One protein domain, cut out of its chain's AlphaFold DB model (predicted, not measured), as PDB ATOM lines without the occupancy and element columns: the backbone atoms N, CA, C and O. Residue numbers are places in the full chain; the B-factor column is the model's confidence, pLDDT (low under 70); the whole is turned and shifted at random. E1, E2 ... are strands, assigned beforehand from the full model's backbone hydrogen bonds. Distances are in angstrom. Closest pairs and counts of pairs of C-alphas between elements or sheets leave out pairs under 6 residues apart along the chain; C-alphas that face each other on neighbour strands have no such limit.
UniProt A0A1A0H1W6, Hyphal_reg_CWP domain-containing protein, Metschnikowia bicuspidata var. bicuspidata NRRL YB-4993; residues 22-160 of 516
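Overview. This is residues 22 to 160 of the 516 residues of the protein "Hyphal_reg_CWP domain-containing protein" of Metschnikowia bicuspidata var. bicuspidata NRRL YB-4993 (UniProt A0A1A0H1W6). The chain is wound in stacked turns, a three-sided solenoid with a flat parallel sheet along one wall, E1 E4 E7 E10 E13 E16, a twisted one along the second, E2 E5 E8 E11 E14 E17, and a shorter one along the third, E3 E6 E9 E12 E15. Turn follows turn, E1 E2 E3, then E4 E5 E6 and so on, until the long E17 bends at residue 156 and its end folds back to E15. The printed part has 139 residues, with no named helix and 17 named strands, E1 to E17 in order along the chain, and the class is all strand. In each sheet the strands stand in the order given, all parallel. The whole is compact, with a radius of gyration of the C-alphas of 13.7 A and spans of 33 by 30 by 23 A.

Along the chain. E1 holds residues 22 to 24 and begins with C-alpha 22 at (33.651, -43.192, 29.730); E2 holds 28 to 31 and E3 36 to 38. E4 is residues 41 to 43, E5 is 48 to 52, 12.7 A from first to last C-alpha, and E6 is 56 to 59. E7 is residues 63 to 65, E8 is 68 to 72, 12.4 A long, and E9 is 80 to 83. E10 is residues 88 to 90, E11 is 93 to 98, 16.2 A long from C-alpha 93 at (29.977, -31.544, 17.740), and E12 is 107 to 111, 13.2 A. E13 is residues 115 to 117, E14 is 120 to 125, 16.9 A, and E15 is 135 to 139, 13.7 A. E16 is residues 143 to 145, and E17 is 148 to 159, 16.0 A from first to last C-alpha, ending with C-alpha 159 at (45.480, -33.856, 4.539).

Arrangement. In the first sheet E1 and E16 are the edge strands. E1 and E4 are parallel at 5 degrees, with N 24 and O 42 2.8 A apart, within hydrogen-bond range; at the other edge, N 144 and O 115 of E16 and E13 are 2.9 A apart. In the second sheet E2 and E17 are the edge strands. E2 and E5 are parallel at 3 degrees, with N 50 and O 28 2.8 A apart; E14 and E17 are parallel at 9 degrees, with N 121 and O 148 2.8 A apart. In the third sheet E3 and E15 are the edge strands. E6 and E9 are parallel at 18 degrees, with N 57 and O 80 2.8 A apart. The second and third sheets form a sandwich, two sheets face to face, 10.2 A centre to centre where they face each other, with their best planes 39 degrees apart. Between them the closest C-alphas of E9 and E11 are those of Val 81 and Phe 96, 7.6 A apart. E3 runs on into E4 across a break of 2 residues, at 86 degrees. E17 bends by 138 degrees at residue 156, and its closest C-alpha to E15 is that of Ile 159, 5.1 A from that of Phe 135. E1 and E16 are apart.

Size, cuts and confidence. The two C-alphas farthest apart are those of Thr 25 and Ile 130, 39.2 A. The printed part has no cut, and no link is long; the links E8 to E9, E11 to E12 and E14 to E15 are short, and the others are tight. The mean pLDDT of the printed part is 89.7. Confidence is under 70 at residue 75, residues 130 to 132 and residues 156 to 160.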
ATOM      1  N   VAL A  22      34.036 -44.508  29.228       91.88
ATOM      2  CA  VAL A  22      33.651 -43.192  29.730       91.88
ATOM      3  C   VAL A  22      32.287 -42.833  29.155       91.88
ATOM      4  O   VAL A  22      32.112 -42.763  27.941       91.88
ATOM      5  N   ILE A  23      31.320 -42.582  30.038       94.69
ATOM      6  CA  ILE A  23      29.989 -42.088  29.675       94.69
ATOM      7  C   ILE A  23      29.825 -40.702  30.293       94.69
ATOM      8  O   ILE A  23      29.801 -40.555  31.513       94.69
ATOM      9  N   VAL A  24      29.712 -39.684  29.447       94.38
ATOM     10  CA  VAL A  24      29.574 -38.282  29.848       94.38
ATOM     11  C   VAL A  24      28.086 -37.952  29.899       94.38
ATOM     12  O   VAL A  24      27.396 -37.973  28.878       94.38
ATOM     13  N   THR A  25      27.590 -37.698  31.112       93.25
ATOM     14  CA  THR A  25      26.176 -37.401  31.420       93.25
ATOM     15  C   THR A  25      25.955 -35.975  31.921       93.25
ATOM     16  O   THR A  25      24.813 -35.540  32.025       93.25
ATOM     17  N   GLU A  26      27.037 -35.246  32.177       87.12
ATOM     18  CA  GLU A  26      27.076 -33.846  32.589       87.12
ATOM     19  C   GLU A  26      28.268 -33.159  31.912       87.12
ATOM     20  O   GLU A  26      29.128 -33.826  31.335       87.12
ATOM     21  N   ASN A  27      28.303 -31.829  31.934       85.88
ATOM     22  CA  ASN A  27      29.394 -31.071  31.330       85.88
ATOM     23  C   ASN A  27      30.705 -31.324  32.080       85.88
ATOM     24  O   ASN A  27      30.851 -30.927  33.234       85.88
ATOM     25  N   THR A  28      31.676 -31.922  31.396       85.75
ATOM     26  CA  THR A  28      32.956 -32.324  31.981       85.75
ATOM     27  C   THR A  28      34.101 -31.594  31.293       85.75
ATOM     28  O   THR A  28      34.223 -31.612  30.068       85.75
ATOM     29  N   VAL A  29      34.981 -30.978  32.084       85.81
ATOM     30  CA  VAL A  29      36.228 -30.363  31.609       85.81
ATOM     31  C   VAL A  29      37.399 -31.023  32.326       85.81
ATOM     32  O   VAL A  29      37.449 -31.033  33.552       85.81
ATOM     33  N   GLN A  30      38.352 -31.549  31.564       83.69
ATOM     34  CA  GLN A  30      39.598 -32.106  32.069       83.69
ATOM     35  C   GLN A  30      40.777 -31.314  31.509       83.69
ATOM     36  O   GLN A  30      41.056 -31.352  30.316       83.69
ATOM     37  N   ILE A  31      41.500 -30.624  32.386       83.44
ATOM     38  CA  ILE A  31      42.721 -29.901  32.031       83.44
ATOM     39  C   ILE A  31      43.908 -30.742  32.494       83.44
ATOM     40  O   ILE A  31      44.019 -31.065  33.675       83.44
ATOM     41  N   THR A  32      44.790 -31.124  31.577       80.12
ATOM     42  CA  THR A  32      45.984 -31.914  31.898       80.12
ATOM     43  C   THR A  32      47.023 -31.740  30.810       80.12
ATOM     44  O   THR A  32      46.657 -31.597  29.659       80.12
ATOM     45  N   THR A  33      48.310 -31.806  31.140       83.06
ATOM     46  CA  THR A  33      49.387 -31.859  30.134       83.06
ATOM     47  C   THR A  33      49.847 -33.284  29.827       83.06
ATOM     48  O   THR A  33      50.734 -33.485  29.005       83.06
ATOM     49  N   VAL A  34      49.294 -34.272  30.535       85.06
ATOM     50  CA  VAL A  34      49.645 -35.692  30.414       85.06
ATOM     51  C   VAL A  34      48.760 -36.358  29.365       85.06
ATOM     52  O   VAL A  34      47.626 -35.925  29.137       85.06
ATOM     53  N   ASP A  35      49.278 -37.423  28.762       90.88
ATOM     54  CA  ASP A  35      48.540 -38.261  27.825       90.88
ATOM     55  C   ASP A  35      47.319 -38.907  28.498       90.88
ATOM     56  O   ASP A  35      47.371 -39.352  29.649       90.88
ATOM     57  N   ILE A  36      46.216 -38.976  27.761       91.31
ATOM     58  CA  ILE A  36      44.977 -39.636  28.176       91.31
ATOM     59  C   ILE A  36      44.725 -40.817  27.245       91.31
ATOM     60  O   ILE A  36      44.805 -40.670  26.029       91.31
ATOM     61  N   THR A  37      44.326 -41.962  27.800       94.31
ATOM     62  CA  THR A  37      43.811 -43.097  27.021       94.31
ATOM     63  C   THR A  37      42.377 -43.388  27.434       94.31
ATOM     64  O   THR A  37      42.115 -43.654  28.607       94.31
ATOM     65  N   LEU A  38      41.454 -43.354  26.474       93.06
ATOM     66  CA  LEU A  38      40.034 -43.647  26.669       93.06
ATOM     67  C   LEU A  38      39.661 -44.946  25.952       93.06
ATOM     68  O   LEU A  38      40.074 -45.167  24.811       93.06
ATOM     69  N   GLY A  39      38.869 -45.787  26.622       92.88
ATOM     70  CA  GLY A  39      38.238 -46.959  26.020       92.88
ATOM     71  C   GLY A  39      37.060 -46.560  25.150       92.88
ATOM     72  O   GLY A  39      37.200 -45.752  24.234       92.88
ATOM     73  N   ASP A  40      35.890 -47.126  25.440       95.56
ATOM     74  CA  ASP A  40      34.651 -46.654  24.828       95.56
ATOM     75  C   ASP A  40      34.317 -45.258  25.362       95.56
ATOM     76  O   ASP A  40      34.365 -45.027  26.566       95.56
ATOM     77  N   LEU A  41      33.973 -44.323  24.486       97.25
ATOM     78  CA  LEU A  41      33.561 -42.971  24.837       97.25
ATOM     79  C   LEU A  41      32.139 -42.736  24.337       97.25
ATOM     80  O   LEU A  41      31.884 -42.789  23.136       97.25
ATOM     81  N   VAL A  42      31.230 -42.409  25.249       98.06
ATOM     82  CA  VAL A  42      29.878 -41.952  24.926       98.06
ATOM     83  C   VAL A  42      29.682 -40.558  25.502       98.06
ATOM     84  O   VAL A  42      29.767 -40.372  26.713       98.06
ATOM     85  N   VAL A  43      29.383 -39.581  24.647       97.94
ATOM     86  CA  VAL A  43      28.973 -38.236  25.069       97.94
ATOM     87  C   VAL A  43      27.495 -38.055  24.767       97.94
ATOM     88  O   VAL A  43      27.102 -37.988  23.599       97.94
ATOM     89  N   ASN A  44      26.671 -37.986  25.815       96.69
ATOM     90  CA  ASN A  44      25.225 -37.851  25.666       96.69
ATOM     91  C   ASN A  44      24.827 -36.506  25.047       96.69
ATOM     92  O   ASN A  44      25.566 -35.524  25.096       96.69
ATOM     93  N   ALA A  45      23.633 -36.463  24.458       95.00
ATOM     94  CA  ALA A  45      23.075 -35.226  23.925       95.00
ATOM     95  C   ALA A  45      22.888 -34.183  25.042       95.00
ATOM     96  O   ALA A  45      22.526 -34.530  26.164       95.00
ATOM     97  N   GLY A  46      23.119 -32.909  24.717       88.50
ATOM     98  CA  GLY A  46      22.955 -31.786  25.648       88.50
ATOM     99  C   GLY A  46      24.111 -31.565  26.629       88.50
ATOM    100  O   GLY A  46      24.062 -30.599  27.385       88.50
ATOM    101  N   VAL A  47      25.148 -32.409  26.604       92.12
ATOM    102  CA  VAL A  47      26.343 -32.260  27.450       92.12
ATOM    103  C   VAL A  47      27.623 -32.274  26.627       92.12
ATOM    104  O   VAL A  47      27.607 -32.624  25.445       92.12
ATOM    105  N   TYR A  48      28.748 -31.902  27.232       93.00
ATOM    106  CA  TYR A  48      30.045 -31.986  26.570       93.00
ATOM    107  C   TYR A  48      31.154 -32.574  27.432       93.00
ATOM    108  O   TYR A  48      31.130 -32.498  28.657       93.00
ATOM    109  N   TYR A  49      32.175 -33.092  26.754       95.31
ATOM    110  CA  TYR A  49      33.457 -33.444  27.332       95.31
ATOM    111  C   TYR A  49      34.569 -32.646  26.659       95.31
ATOM    112  O   TYR A  49      34.766 -32.756  25.450       95.31
ATOM    113  N   SER A  50      35.275 -31.829  27.433       93.38
ATOM    114  CA  SER A  50      36.375 -30.998  26.953       93.38
ATOM    115  C   SER A  50      37.680 -31.400  27.624       93.38
ATOM    116  O   SER A  50      37.795 -31.349  28.845       93.38
ATOM    117  N   ILE A  51      38.662 -31.802  26.825       91.38
ATOM    118  CA  ILE A  51      40.025 -32.094  27.256       91.38
ATOM    119  C   ILE A  51      40.912 -30.936  26.805       91.38
ATOM    120  O   ILE A  51      40.970 -30.612  25.619       91.38
ATOM    121  N   VAL A  52      41.619 -30.312  27.741       87.25
ATOM    122  CA  VAL A  52      42.429 -29.117  27.483       87.25
ATOM    123  C   VAL A  52      43.891 -29.396  27.805       87.25
ATOM    124  O   VAL A  52      44.201 -29.940  28.865       87.25
ATOM    125  N   ASP A  53      44.772 -28.999  26.885       83.94
ATOM    126  CA  ASP A  53      46.237 -29.076  26.947       83.94
ATOM    127  C   ASP A  53      46.853 -30.484  27.021       83.94
ATOM    128  O   ASP A  53      48.069 -30.605  27.194       83.94
ATOM    129  N   SER A  54      46.061 -31.553  26.859       88.12
ATOM    130  CA  SER A  54      46.609 -32.917  26.874       88.12
ATOM    131  C   SER A  54      47.478 -33.121  25.647       88.12
ATOM    132  O   SER A  54      47.015 -32.895  24.526       88.12
ATOM    133  N   ALA A  55      48.719 -33.562  25.865       88.50
ATOM    134  CA  ALA A  55      49.686 -33.727  24.792       88.50
ATOM    135  C   ALA A  55      49.203 -34.736  23.737       88.50
ATOM    136  O   ALA A  55      49.288 -34.463  22.534       88.50
ATOM    137  N   LEU A  56      48.626 -35.855  24.185       93.19
ATOM    138  CA  LEU A  56      48.005 -36.867  23.340       93.19
ATOM    139  C   LEU A  56      46.756 -37.469  24.000       93.19
ATOM    140  O   LEU A  56      46.820 -38.043  25.084       93.19
ATOM    141  N   VAL A  57      45.631 -37.432  23.289       95.69
ATOM    142  CA  VAL A  57      44.418 -38.188  23.619       95.69
ATOM    143  C   VAL A  57      44.336 -39.413  22.712       95.69
ATOM    144  O   VAL A  57      44.150 -39.291  21.500       95.69
ATOM    145  N   THR A  58      44.460 -40.598  23.300       96.19
ATOM    146  CA  THR A  58      44.359 -41.884  22.608       96.19
ATOM    147  C   THR A  58      42.967 -42.482  22.800       96.19
ATOM    148  O   THR A  58      42.539 -42.723  23.927       96.19
ATOM    149  N   LEU A  59      42.262 -42.753  21.703       96.31
ATOM    150  CA  LEU A  59      40.933 -43.369  21.692       96.31
ATOM    151  C   LEU A  59      41.065 -44.813  21.179       96.31
ATOM    152  O   LEU A  59      41.327 -45.033  19.994       96.31
ATOM    153  N   VAL A  60      40.918 -45.803  22.063       94.25
ATOM    154  CA  VAL A  60      41.128 -47.224  21.713       94.25
ATOM    155  C   VAL A  60      39.838 -48.044  21.630       94.25
ATOM    156  O   VAL A  60      39.874 -49.164  21.129       94.25
ATOM    157  N   GLY A  61      38.702 -47.506  22.088       92.44
ATOM    158  CA  GLY A  61      37.387 -48.152  22.000       92.44
ATOM    159  C   GLY A  61      36.471 -47.554  20.929       92.44
ATOM    160  O   GLY A  61      36.919 -46.981  19.937       92.44
ATOM    161  N   THR A  62      35.166 -47.724  21.115       96.12
ATOM    162  CA  THR A  62      34.116 -47.105  20.295       96.12
ATOM    163  C   THR A  62      33.849 -45.679  20.758       96.12
ATOM    164  O   THR A  62      33.717 -45.433  21.949       96.12
ATOM    165  N   VAL A  63      33.706 -44.740  19.826       98.31
ATOM    166  CA  VAL A  63      33.395 -43.337  20.117       98.31
ATOM    167  C   VAL A  63      32.003 -43.007  19.585       98.31
ATOM    168  O   VAL A  63      31.736 -43.170  18.398       98.31
ATOM    169  N   ASN A  64      31.114 -42.536  20.461       98.38
ATOM    170  CA  ASN A  64      29.760 -42.095  20.133       98.38
ATOM    171  C   ASN A  64      29.509 -40.698  20.715       98.38
ATOM    172  O   ASN A  64      29.355 -40.536  21.927       98.38
ATOM    173  N   VAL A  65      29.470 -39.685  19.853       98.56
ATOM    174  CA  VAL A  65      29.286 -38.282  20.246       98.56
ATOM    175  C   VAL A  65      27.912 -37.799  19.785       98.56
ATOM    176  O   VAL A  65      27.652 -37.664  18.589       98.56
ATOM    177  N   ARG A  66      27.018 -37.542  20.745       98.19
ATOM    178  CA  ARG A  66      25.702 -36.905  20.532       98.19
ATOM    179  C   ARG A  66      25.642 -35.485  21.094       98.19
ATOM    180  O   ARG A  66      24.791 -34.701  20.691       98.19
ATOM    181  N   GLY A  67      26.509 -35.183  22.059       96.38
ATOM    182  CA  GLY A  67      26.736 -33.849  22.609       96.38
ATOM    183  C   GLY A  67      27.968 -33.190  21.994       96.38
ATOM    184  O   GLY A  67      28.112 -33.166  20.776       96.38
ATOM    185  N   GLY A  68      28.872 -32.675  22.829       96.19
ATOM    186  CA  GLY A  68      30.132 -32.072  22.386       96.19
ATOM    187  C   GLY A  68      31.378 -32.829  22.855       96.19
ATOM    188  O   GLY A  68      31.498 -33.139  24.035       96.19
ATOM    189  N   PHE A  69      32.340 -33.088  21.974       97.81
ATOM    190  CA  PHE A  69      33.651 -33.624  22.342       97.81
ATOM    191  C   PHE A  69      34.767 -32.703  21.850       97.81
ATOM    192  O   PHE A  69      34.959 -32.523  20.648       97.81
ATOM    193  N   TYR A  70      35.503 -32.114  22.789       96.38
ATOM    194  CA  TYR A  70      36.502 -31.086  22.523       96.38
ATOM    195  C   TYR A  70      37.879 -31.551  22.991       96.38
ATOM    196  O   TYR A  70      38.025 -32.039  24.109       96.38
ATOM    197  N   VAL A  71      38.897 -31.357  22.158       95.06
ATOM    198  CA  VAL A  71      40.309 -31.528  22.525       95.06
ATOM    199  C   VAL A  71      41.049 -30.271  22.089       95.06
ATOM    200  O   VAL A  71      41.178 -30.014  20.893       95.06
ATOM    201  N   THR A  72      41.452 -29.435  23.046       90.88
ATOM    202  CA  THR A  72      41.881 -28.051  22.780       90.88
ATOM    203  C   THR A  72      43.250 -27.738  23.380       90.88
ATOM    204  O   THR A  72      43.551 -28.149  24.494       90.88
ATOM    205  N   SER A  73      44.062 -26.947  22.677       86.94
ATOM    206  CA  SER A  73      45.263 -26.300  23.221       86.94
ATOM    207  C   SER A  73      44.943 -24.877  23.692       86.94
ATOM    208  O   SER A  73      44.401 -24.075  22.930       86.94
ATOM    209  N   ALA A  74      45.297 -24.541  24.931       75.06
ATOM    210  CA  ALA A  74      45.117 -23.214  25.521       75.06
ATOM    211  C   ALA A  74      46.448 -22.473  25.774       75.06
ATOM    212  O   ALA A  74      46.470 -21.245  25.750       75.06
ATOM    213  N   LYS A  75      47.572 -23.183  25.975       63.72
ATOM    214  CA  LYS A  75      48.844 -22.595  26.465       63.72
ATOM    215  C   LYS A  75      50.015 -22.622  25.477       63.72
ATOM    216  O   LYS A  75      51.144 -22.904  25.868       63.72
ATOM    217  N   ASP A  76      49.768 -22.453  24.182       71.69
ATOM    218  CA  ASP A  76      50.768 -22.764  23.146       71.69
ATOM    219  C   ASP A  76      51.252 -24.242  23.170       71.69
ATOM    220  O   ASP A  76      52.195 -24.596  22.459       71.69
ATOM    221  N   LEU A  77      50.615 -25.111  23.971       73.12
ATOM    222  CA  LEU A  77      51.003 -26.504  24.196       73.12
ATOM    223  C   LEU A  77      50.553 -27.402  23.044       73.12
ATOM    224  O   LEU A  77      49.661 -27.047  22.268       73.12
ATOM    225  N   THR A  78      51.170 -28.573  22.907       81.69
ATOM    226  CA  THR A  78      50.690 -29.562  21.938       81.69
ATOM    227  C   THR A  78      49.366 -30.139  22.417       81.69
ATOM    228  O   THR A  78      49.178 -30.355  23.611       81.69
ATOM    229  N   SER A  79      48.451 -30.364  21.483       89.31
ATOM    230  CA  SER A  79      47.259 -31.147  21.745       89.31
ATOM    231  C   SER A  79      46.957 -32.006  20.535       89.31
ATOM    232  O   SER A  79      46.649 -31.478  19.468       89.31
ATOM    233  N   SER A  80      47.094 -33.318  20.691       93.25
ATOM    234  CA  SER A  80      46.940 -34.290  19.608       93.25
ATOM    235  C   SER A  80      45.874 -35.321  19.953       93.25
ATOM    236  O   SER A  80      45.626 -35.614  21.120       93.25
ATOM    237  N   VAL A  81      45.257 -35.900  18.928       96.06
ATOM    238  CA  VAL A  81      44.284 -36.990  19.065       96.06
ATOM    239  C   VAL A  81      44.715 -38.110  18.143       96.06
ATOM    240  O   VAL A  81      44.994 -37.865  16.970       96.06
ATOM    241  N   VAL A  82      44.747 -39.331  18.660       95.12
ATOM    242  CA  VAL A  82      44.932 -40.539  17.861       95.12
ATOM    243  C   VAL A  82      43.859 -41.540  18.251       95.12
ATOM    244  O   VAL A  82      43.767 -41.953  19.402       95.12
ATOM    245  N   MET A  83      43.060 -41.963  17.281       93.88
ATOM    246  CA  MET A  83      42.154 -43.090  17.443       93.88
ATOM    247  C   MET A  83      42.642 -44.284  16.635       93.88
ATOM    248  O   MET A  83      42.940 -44.144  15.450       93.88
ATOM    249  N   THR A  84      42.662 -45.452  17.277       87.75
ATOM    250  CA  THR A  84      42.870 -46.770  16.644       87.75
ATOM    251  C   THR A  84      41.760 -47.758  17.015       87.75
ATOM    252  O   THR A  84      41.932 -48.970  16.894       87.75
ATOM    253  N   GLY A  85      40.659 -47.244  17.570       83.88
ATOM    254  CA  GLY A  85      39.567 -48.028  18.125       83.88
ATOM    255  C   GLY A  85      38.582 -48.584  17.095       83.88
ATOM    256  O   GLY A  85      38.830 -48.616  15.887       83.88
ATOM    257  N   GLY A  86      37.444 -49.046  17.612       91.06
ATOM    258  CA  GLY A  86      36.423 -49.777  16.864       91.06
ATOM    259  C   GLY A  86      35.678 -48.905  15.860       91.06
ATOM    260  O   GLY A  86      36.005 -48.898  14.680       91.06
ATOM    261  N   ILE A  87      34.646 -48.206  16.321       95.94
ATOM    262  CA  ILE A  87      33.719 -47.425  15.491       95.94
ATOM    263  C   ILE A  87      33.743 -45.968  15.956       95.94
ATOM    264  O   ILE A  87      33.863 -45.711  17.154       95.94
ATOM    265  N   PHE A  88      33.586 -45.025  15.029       98.19
ATOM    266  CA  PHE A  88      33.404 -43.607  15.334       98.19
ATOM    267  C   PHE A  88      32.069 -43.114  14.774       98.19
ATOM    268  O   PHE A  88      31.862 -43.137  13.562       98.19
ATOM    269  N   VAL A  89      31.180 -42.652  15.654       98.56
ATOM    270  CA  VAL A  89      29.896 -42.040  15.291       98.56
ATOM    271  C   VAL A  89      29.814 -40.647  15.902       98.56
ATOM    272  O   VAL A  89      29.882 -40.496  17.123       98.56
ATOM    273  N   ASN A  90      29.611 -39.638  15.060       98.69
ATOM    274  CA  ASN A  90      29.313 -38.275  15.482       98.69
ATOM    275  C   ASN A  90      27.960 -37.810  14.931       98.69
ATOM    276  O   ASN A  90      27.734 -37.807  13.724       98.69
ATOM    277  N   SER A  91      27.089 -37.369  15.833       98.56
ATOM    278  CA  SER A  91      25.815 -36.689  15.547       98.56
ATOM    279  C   SER A  91      25.682 -35.348  16.278       98.56
ATOM    280  O   SER A  91      24.660 -34.681  16.156       98.56
ATOM    281  N   GLY A  92      26.707 -34.965  17.045       97.81
ATOM    282  CA  GLY A  92      26.800 -33.688  17.741       97.81
ATOM    283  C   GLY A  92      27.969 -32.869  17.203       97.81
ATOM    284  O   GLY A  92      28.110 -32.688  15.993       97.81
ATOM    285  N   THR A  93      28.828 -32.382  18.095       97.75
ATOM    286  CA  THR A  93      29.977 -31.544  17.740       97.75
ATOM    287  C   THR A  93      31.278 -32.175  18.213       97.75
ATOM    288  O   THR A  93      31.448 -32.450  19.398       97.75
ATOM    289  N   VAL A  94      32.236 -32.350  17.307       98.44
ATOM    290  CA  VAL A  94      33.607 -32.760  17.627       98.44
ATOM    291  C   VAL A  94      34.559 -31.647  17.213       98.44
ATOM    292  O   VAL A  94      34.542 -31.210  16.068       98.44
ATOM    293  N   SER A  95      35.404 -31.178  18.123       97.12
ATOM    294  CA  SER A  95      36.342 -30.094  17.836       97.12
ATOM    295  C   SER A  95      37.719 -30.399  18.398       97.12
ATOM    296  O   SER A  95      37.927 -30.447  19.610       97.12
ATOM    297  N   PHE A  96      38.672 -30.603  17.498       96.25
ATOM    298  CA  PHE A  96      40.079 -30.786  17.805       96.25
ATOM    299  C   PHE A  96      40.826 -29.523  17.383       96.25
ATOM    300  O   PHE A  96      40.975 -29.238  16.191       96.25
ATOM    301  N   ASN A  97      41.238 -28.723  18.364       92.81
ATOM    302  CA  ASN A  97      41.674 -27.351  18.149       92.81
ATOM    303  C   ASN A  97      43.016 -27.041  18.822       92.81
ATOM    304  O   ASN A  97      43.103 -26.776  20.017       92.81
ATOM    305  N   SER A  98      44.064 -26.973  18.015       92.12
ATOM    306  CA  SER A  98      45.398 -26.482  18.360       92.12
ATOM    307  C   SER A  98      45.801 -25.292  17.484       92.12
ATOM    308  O   SER A  98      46.986 -25.031  17.271       92.12
ATOM    309  N   LEU A  99      44.827 -24.520  16.980       88.38
ATOM    310  CA  LEU A  99      45.088 -23.315  16.184       88.38
ATOM    311  C   LEU A  99      45.824 -22.233  16.974       88.38
ATOM    312  O   LEU A  99      46.484 -21.401  16.367       88.38
ATOM    313  N   SER A 100      45.722 -22.225  18.300       81.94
ATOM    314  CA  SER A 100      46.474 -21.347  19.205       81.94
ATOM    315  C   SER A 100      47.901 -21.844  19.477       81.94
ATOM    316  O   SER A 100      48.724 -21.041  19.896       81.94
ATOM    317  N   SER A 101      48.217 -23.118  19.211       83.75
ATOM    318  CA  SER A 101      49.464 -23.770  19.636       83.75
ATOM    319  C   SER A 101      50.729 -23.240  18.937       83.75
ATOM    320  O   SER A 101      50.698 -22.889  17.758       83.75
ATOM    321  N   LYS A 102      51.885 -23.257  19.620       83.56
ATOM    322  CA  LYS A 102      53.215 -23.079  18.989       83.56
ATOM    323  C   LYS A 102      53.958 -24.398  18.800       83.56
ATOM    324  O   LYS A 102      55.010 -24.421  18.146       83.56
ATOM    325  N   LEU A 103      53.439 -25.480  19.369       84.62
ATOM    326  CA  LEU A 103      53.986 -26.821  19.242       84.62
ATOM    327  C   LEU A 103      53.285 -27.585  18.118       84.62
ATOM    328  O   LEU A 103      52.281 -27.148  17.561       84.62
ATOM    329  N   LEU A 104      53.893 -28.702  17.727       87.50
ATOM    330  CA  LEU A 104      53.370 -29.555  16.666       87.50
ATOM    331  C   LEU A 104      52.189 -30.361  17.195       87.50
ATOM    332  O   LEU A 104      52.277 -30.905  18.296       87.50
ATOM    333  N   SER A 105      51.129 -30.478  16.406       90.00
ATOM    334  CA  SER A 105      49.950 -31.270  16.760       90.00
ATOM    335  C   SER A 105      49.446 -32.070  15.568       90.00
ATOM    336  O   SER A 105      49.627 -31.680  14.414       90.00
ATOM    337  N   THR A 106      48.830 -33.212  15.862       90.56
ATOM    338  CA  THR A 106      48.240 -34.101  14.858       90.56
ATOM    339  C   THR A 106      46.900 -34.628  15.345       90.56
ATOM    340  O   THR A 106      46.768 -35.026  16.503       90.56
ATOM    341  N   TYR A 107      45.924 -34.692  14.449       93.94
ATOM    342  CA  TYR A 107      44.610 -35.257  14.707       93.94
ATOM    343  C   TYR A 107      44.328 -36.392  13.728       93.94
ATOM    344  O   TYR A 107      44.172 -36.183  12.523       93.94
ATOM    345  N   GLY A 108      44.284 -37.605  14.272       92.12
ATOM    346  CA  GLY A 108      44.063 -38.839  13.542       92.12
ATOM    347  C   GLY A 108      42.868 -39.610  14.083       92.12
ATOM    348  O   GLY A 108      42.819 -39.942  15.266       92.12
ATOM    349  N   ILE A 109      41.934 -39.942  13.199       93.62
ATOM    350  CA  ILE A 109      40.879 -40.920  13.430       93.62
ATOM    351  C   ILE A 109      41.102 -42.079  12.466       93.62
ATOM    352  O   ILE A 109      40.888 -41.920  11.269       93.62
ATOM    353  N   THR A 110      41.521 -43.232  12.978       91.88
ATOM    354  CA  THR A 110      41.675 -44.459  12.192       91.88
ATOM    355  C   THR A 110      40.847 -45.553  12.847       91.88
ATOM    356  O   THR A 110      41.188 -46.036  13.926       91.88
ATOM    357  N   THR A 111      39.740 -45.942  12.219       91.94
ATOM    358  CA  THR A 111      38.819 -46.938  12.782       91.94
ATOM    359  C   THR A 111      38.930 -48.279  12.062       91.94
ATOM    360  O   THR A 111      39.020 -48.339  10.835       91.94
ATOM    361  N   VAL A 112      38.871 -49.388  12.803       91.06
ATOM    362  CA  VAL A 112      38.745 -50.727  12.185       91.06
ATOM    363  C   VAL A 112      37.300 -51.024  11.751       91.06
ATOM    364  O   VAL A 112      37.054 -51.739  10.782       91.06
ATOM    365  N   GLY A 113      36.329 -50.433  12.443       92.94
ATOM    366  CA  GLY A 113      34.911 -50.398  12.097       92.94
ATOM    367  C   GLY A 113      34.559 -49.163  11.268       92.94
ATOM    368  O   GLY A 113      35.426 -48.580  10.614       92.94
ATOM    369  N   SER A 114      33.290 -48.757  11.281       95.06
ATOM    370  CA  SER A 114      32.785 -47.613  10.516       95.06
ATOM    371  C   SER A 114      33.186 -46.253  11.101       95.06
ATOM    372  O   SER A 114      33.349 -46.094  12.311       95.06
ATOM    373  N   PHE A 115      33.299 -45.271  10.211       97.19
ATOM    374  CA  PHE A 115      33.312 -43.844  10.507       97.19
ATOM    375  C   PHE A 115      32.031 -43.212   9.943       97.19
ATOM    376  O   PHE A 115      31.772 -43.280   8.736       97.19
ATOM    377  N   GLU A 116      31.236 -42.597  10.812       98.25
ATOM    378  CA  GLU A 116      29.988 -41.924  10.462       98.25
ATOM    379  C   GLU A 116      29.938 -40.530  11.090       98.25
ATOM    380  O   GLU A 116      29.973 -40.381  12.313       98.25
ATOM    381  N   ASN A 117      29.828 -39.507  10.243       98.50
ATOM    382  CA  ASN A 117      29.621 -38.131  10.672       98.50
ATOM    383  C   ASN A 117      28.320 -37.558  10.099       98.50
ATOM    384  O   ASN A 117      28.215 -37.305   8.898       98.50
ATOM    385  N   THR A 118      27.351 -37.303  10.976       98.56
ATOM    386  CA  THR A 118      26.101 -36.586  10.673       98.56
ATOM    387  C   THR A 118      26.038 -35.204  11.333       98.56
ATOM    388  O   THR A 118      25.200 -34.391  10.955       98.56
ATOM    389  N   GLY A 119      26.934 -34.931  12.290       97.75
ATOM    390  CA  GLY A 119      27.075 -33.641  12.967       97.75
ATOM    391  C   GLY A 119      28.225 -32.788  12.419       97.75
ATOM    392  O   GLY A 119      28.616 -32.902  11.257       97.75
ATOM    393  N   ASP A 120      28.801 -31.953  13.282       97.50
ATOM    394  CA  ASP A 120      29.894 -31.047  12.923       97.50
ATOM    395  C   ASP A 120      31.234 -31.536  13.471       97.50
ATOM    396  O   ASP A 120      31.354 -31.875  14.650       97.50
ATOM    397  N   MET A 121      32.264 -31.524  12.628       97.75
ATOM    398  CA  MET A 121      33.636 -31.837  13.011       97.75
ATOM    399  C   MET A 121      34.601 -30.727  12.617       97.75
ATOM    400  O   MET A 121      34.571 -30.233  11.492       97.75
ATOM    401  N   TYR A 122      35.517 -30.398  13.519       97.06
ATOM    402  CA  TYR A 122      36.525 -29.367  13.316       97.06
ATOM    403  C   TYR A 122      37.914 -29.903  13.662       97.06
ATOM    404  O   TYR A 122      38.132 -30.436  14.745       97.06
ATOM    405  N   PHE A 123      38.859 -29.728  12.745       95.38
ATOM    406  CA  PHE A 123      40.251 -30.144  12.871       95.38
ATOM    407  C   PHE A 123      41.149 -28.952  12.557       95.38
ATOM    408  O   PHE A 123      41.233 -28.499  11.413       95.38
ATOM    409  N   GLY A 124      41.792 -28.401  13.582       93.12
ATOM    410  CA  GLY A 124      42.502 -27.132  13.484       93.12
ATOM    411  C   GLY A 124      43.882 -27.211  14.101       93.12
ATOM    412  O   GLY A 124      43.974 -27.382  15.305       93.12
ATOM    413  N   ILE A 125      44.943 -27.027  13.321       91.00
ATOM    414  CA  ILE A 125      46.324 -27.024  13.831       91.00
ATOM    415  C   ILE A 125      47.028 -25.719  13.482       91.00
ATOM    416  O   ILE A 125      46.801 -25.130  12.425       91.00
ATOM    417  N   SER A 126      47.927 -25.258  14.345       88.00
ATOM    418  CA  SER A 126      48.817 -24.157  13.977       88.00
ATOM    419  C   SER A 126      50.110 -24.632  13.325       88.00
ATOM    420  O   SER A 126      50.675 -23.884  12.534       88.00
ATOM    421  N   ARG A 127      50.637 -25.803  13.698       80.19
ATOM    422  CA  ARG A 127      51.900 -26.344  13.177       80.19
ATOM    423  C   ARG A 127      51.823 -27.863  13.096       80.19
ATOM    424  O   ARG A 127      51.368 -28.506  14.041       80.19
ATOM    425  N   ALA A 128      52.344 -28.420  12.010       80.12
ATOM    426  CA  ALA A 128      52.432 -29.854  11.782       80.12
ATOM    427  C   ALA A 128      53.890 -30.341  11.734       80.12
ATOM    428  O   ALA A 128      54.797 -29.561  11.417       80.12
ATOM    429  N   PRO A 129      54.144 -31.627  12.031       72.94
ATOM    430  CA  PRO A 129      55.411 -32.266  11.698       72.94
ATOM    431  C   PRO A 129      55.741 -32.134  10.206       72.94
ATOM    432  O   PRO A 129      54.860 -32.212   9.358       72.94
ATOM    433  N   ILE A 130      57.032 -31.993   9.889       66.19
ATOM    434  CA  ILE A 130      57.529 -31.899   8.501       66.19
ATOM    435  C   ILE A 130      57.261 -33.203   7.726       66.19
ATOM    436  O   ILE A 130      57.116 -33.195   6.507       66.19
ATOM    437  N   VAL A 131      57.220 -34.332   8.440       64.25
ATOM    438  CA  VAL A 131      56.995 -35.669   7.886       64.25
ATOM    439  C   VAL A 131      55.708 -36.236   8.472       64.25
ATOM    440  O   VAL A 131      55.539 -36.256   9.689       64.25
ATOM    441  N   GLY A 132      54.835 -36.737   7.600       67.06
ATOM    442  CA  GLY A 132      53.522 -37.263   7.965       67.06
ATOM    443  C   GLY A 132      52.393 -36.298   7.618       67.06
ATOM    444  O   GLY A 132      52.600 -35.271   6.977       67.06
ATOM    445  N   THR A 133      51.176 -36.670   8.004       75.94
ATOM    446  CA  THR A 133      49.952 -35.943   7.658       75.94
ATOM    447  C   THR A 133      49.221 -35.576   8.934       75.94
ATOM    448  O   THR A 133      48.779 -36.475   9.651       75.94
ATOM    449  N   PRO A 134      49.116 -34.284   9.272       85.69
ATOM    450  CA  PRO A 134      48.568 -33.880  10.559       85.69
ATOM    451  C   PRO A 134      47.064 -34.102  10.690       85.69
ATOM    452  O   PRO A 134      46.564 -34.103  11.809       85.69
ATOM    453  N   PHE A 135      46.356 -34.290   9.577       90.50
ATOM    454  CA  PHE A 135      44.953 -34.673   9.563       90.50
ATOM    455  C   PHE A 135      44.806 -36.027   8.883       90.50
ATOM    456  O   PHE A 135      45.140 -36.165   7.703       90.50
ATOM    457  N   ILE A 136      44.301 -37.005   9.633       88.69
ATOM    458  CA  ILE A 136      43.996 -38.349   9.138       88.69
ATOM    459  C   ILE A 136      42.581 -38.696   9.583       88.69
ATOM    460  O   ILE A 136      42.280 -38.652  10.770       88.69
ATOM    461  N   VAL A 137      41.714 -39.060   8.641       92.06
ATOM    462  CA  VAL A 137      40.409 -39.661   8.945       92.06
ATOM    463  C   VAL A 137      40.227 -40.852   8.018       92.06
ATOM    464  O   VAL A 137      40.117 -40.688   6.804       92.06
ATOM    465  N   THR A 138      40.256 -42.058   8.572       90.31
ATOM    466  CA  THR A 138      40.193 -43.314   7.827       90.31
ATOM    467  C   THR A 138      39.356 -44.346   8.575       90.31
ATOM    468  O   THR A 138      39.178 -44.293   9.792       90.31
ATOM    469  N   SER A 139      38.821 -45.290   7.810       91.00
ATOM    470  CA  SER A 139      38.077 -46.445   8.298       91.00
ATOM    471  C   SER A 139      38.433 -47.650   7.431       91.00
ATOM    472  O   SER A 139      38.777 -47.487   6.257       91.00
ATOM    473  N   VAL A 140      38.344 -48.853   7.996       88.69
ATOM    474  CA  VAL A 140      38.467 -50.117   7.254       88.69
ATOM    475  C   VAL A 140      37.109 -50.635   6.761       88.69
ATOM    476  O   VAL A 140      37.062 -51.309   5.738       88.69
ATOM    477  N   SER A 141      36.003 -50.322   7.448       91.25
ATOM    478  CA  SER A 141      34.679 -50.884   7.125       91.25
ATOM    479  C   SER A 141      33.815 -49.967   6.255       91.25
ATOM    480  O   SER A 141      33.320 -50.392   5.215       91.25
ATOM    481  N   SER A 142      33.618 -48.710   6.660       93.81
ATOM    482  CA  SER A 142      32.874 -47.713   5.879       93.81
ATOM    483  C   SER A 142      33.204 -46.296   6.340       93.81
ATOM    484  O   SER A 142      33.440 -46.059   7.521       93.81
ATOM    485  N   TRP A 143      33.185 -45.338   5.416       95.50
ATOM    486  CA  TRP A 143      33.389 -43.925   5.724       95.50
ATOM    487  C   TRP A 143      32.263 -43.105   5.111       95.50
ATOM    488  O   TRP A 143      32.103 -43.083   3.887       95.50
ATOM    489  N   THR A 144      31.471 -42.458   5.962       97.56
ATOM    490  CA  THR A 144      30.309 -41.668   5.549       97.56
ATOM    491  C   THR A 144      30.295 -40.310   6.238       97.56
ATOM    492  O   THR A 144      30.513 -40.208   7.444       97.56
ATOM    493  N   ASN A 145      30.019 -39.268   5.458       98.00
ATOM    494  CA  ASN A 145      29.812 -37.915   5.951       98.00
ATOM    495  C   ASN A 145      28.538 -37.323   5.335       98.00
ATOM    496  O   ASN A 145      28.494 -37.104   4.127       98.00
ATOM    497  N   THR A 146      27.526 -37.045   6.152       98.19
ATOM    498  CA  THR A 146      26.342 -36.241   5.787       98.19
ATOM    499  C   THR A 146      26.320 -34.891   6.506       98.19
ATOM    500  O   THR A 146      25.579 -34.001   6.098       98.19
ATOM    501  N   GLY A 147      27.144 -34.729   7.547       97.50
ATOM    502  CA  GLY A 147      27.339 -33.478   8.272       97.50
ATOM    503  C   GLY A 147      28.471 -32.615   7.704       97.50
ATOM    504  O   GLY A 147      28.816 -32.695   6.519       97.50
ATOM    505  N   MET A 148      29.071 -31.785   8.557       97.25
ATOM    506  CA  MET A 148      30.166 -30.887   8.185       97.25
ATOM    507  C   MET A 148      31.504 -31.361   8.758       97.25
ATOM    508  O   MET A 148      31.599 -31.745   9.920       97.25
ATOM    509  N   MET A 149      32.570 -31.258   7.964       97.44
ATOM    510  CA  MET A 149      33.950 -31.443   8.407       97.44
ATOM    511  C   MET A 149      34.807 -30.253   7.976       97.44
ATOM    512  O   MET A 149      34.911 -29.948   6.789       97.44
ATOM    513  N   VAL A 150      35.461 -29.593   8.924       96.62
ATOM    514  CA  VAL A 150      36.341 -28.446   8.680       96.62
ATOM    515  C   VAL A 150      37.776 -28.828   8.995       96.62
ATOM    516  O   VAL A 150      38.088 -29.210  10.118       96.62
ATOM    517  N   PHE A 151      38.663 -28.654   8.022       95.31
ATOM    518  CA  PHE A 151      40.102 -28.820   8.178       95.31
ATOM    519  C   PHE A 151      40.788 -27.477   7.978       95.31
ATOM    520  O   PHE A 151      40.605 -26.816   6.952       95.31
ATOM    521  N   ARG A 152      41.575 -27.058   8.966       92.88
ATOM    522  CA  ARG A 152      42.246 -25.762   8.950       92.88
ATOM    523  C   ARG A 152      43.665 -25.870   9.476       92.88
ATOM    524  O   ARG A 152      43.866 -26.316  10.601       92.88
ATOM    525  N   SER A 153      44.627 -25.353   8.720       90.25
ATOM    526  CA  SER A 153      45.980 -25.131   9.239       90.25
ATOM    527  C   SER A 153      46.393 -23.659   9.168       90.25
ATOM    528  O   SER A 153      45.884 -22.899   8.342       90.25
ATOM    529  N   ARG A 154      47.302 -23.206  10.043       82.06
ATOM    530  CA  ARG A 154      47.937 -21.875   9.911       82.06
ATOM    531  C   ARG A 154      49.049 -21.848   8.864       82.06
ATOM    532  O   ARG A 154      49.232 -20.816   8.222       82.06
ATOM    533  N   PHE A 155      49.749 -22.957   8.656       74.69
ATOM    534  CA  PHE A 155      50.696 -23.133   7.553       74.69
ATOM    535  C   PHE A 155      50.121 -24.154   6.577       74.69
ATOM    536  O   PHE A 155      49.320 -24.989   6.970       74.69
ATOM    537  N   ARG A 156      50.453 -24.065   5.288       61.94
ATOM    538  CA  ARG A 156      49.877 -24.992   4.311       61.94
ATOM    539  C   ARG A 156      50.325 -26.421   4.633       61.94
ATOM    540  O   ARG A 156      51.484 -26.747   4.406       61.94
ATOM    541  N   ASP A 157      49.396 -27.246   5.104       64.44
ATOM    542  CA  ASP A 157      49.659 -28.623   5.530       64.44
ATOM    543  C   ASP A 157      48.817 -29.638   4.754       64.44
ATOM    544  O   ASP A 157      47.744 -29.323   4.229       64.44
ATOM    545  N   THR A 158      49.319 -30.871   4.686       63.25
ATOM    546  CA  THR A 158      48.722 -31.948   3.897       63.25
ATOM    547  C   THR A 158      47.663 -32.716   4.688       63.25
ATOM    548  O   THR A 158      47.917 -33.220   5.779       63.25
ATOM    549  N   ILE A 159      46.487 -32.891   4.102       60.16
ATOM    550  CA  ILE A 159      45.480 -33.856   4.539       60.16
ATOM    551  C   ILE A 159      45.717 -35.139   3.750       60.16
ATOM    552  O   ILE A 159      45.740 -35.114   2.518       60.16
ATOM    553  N   VAL A 160      45.862 -36.262   4.450       56.03
ATOM    554  CA  VAL A 160      45.795 -37.590   3.830       56.03
ATOM    555  C   VAL A 160      44.761 -38.401   4.578       56.03
ATOM    556  O   VAL A 160      44.949 -38.800   5.723       56.03
TER     557      VAL A 160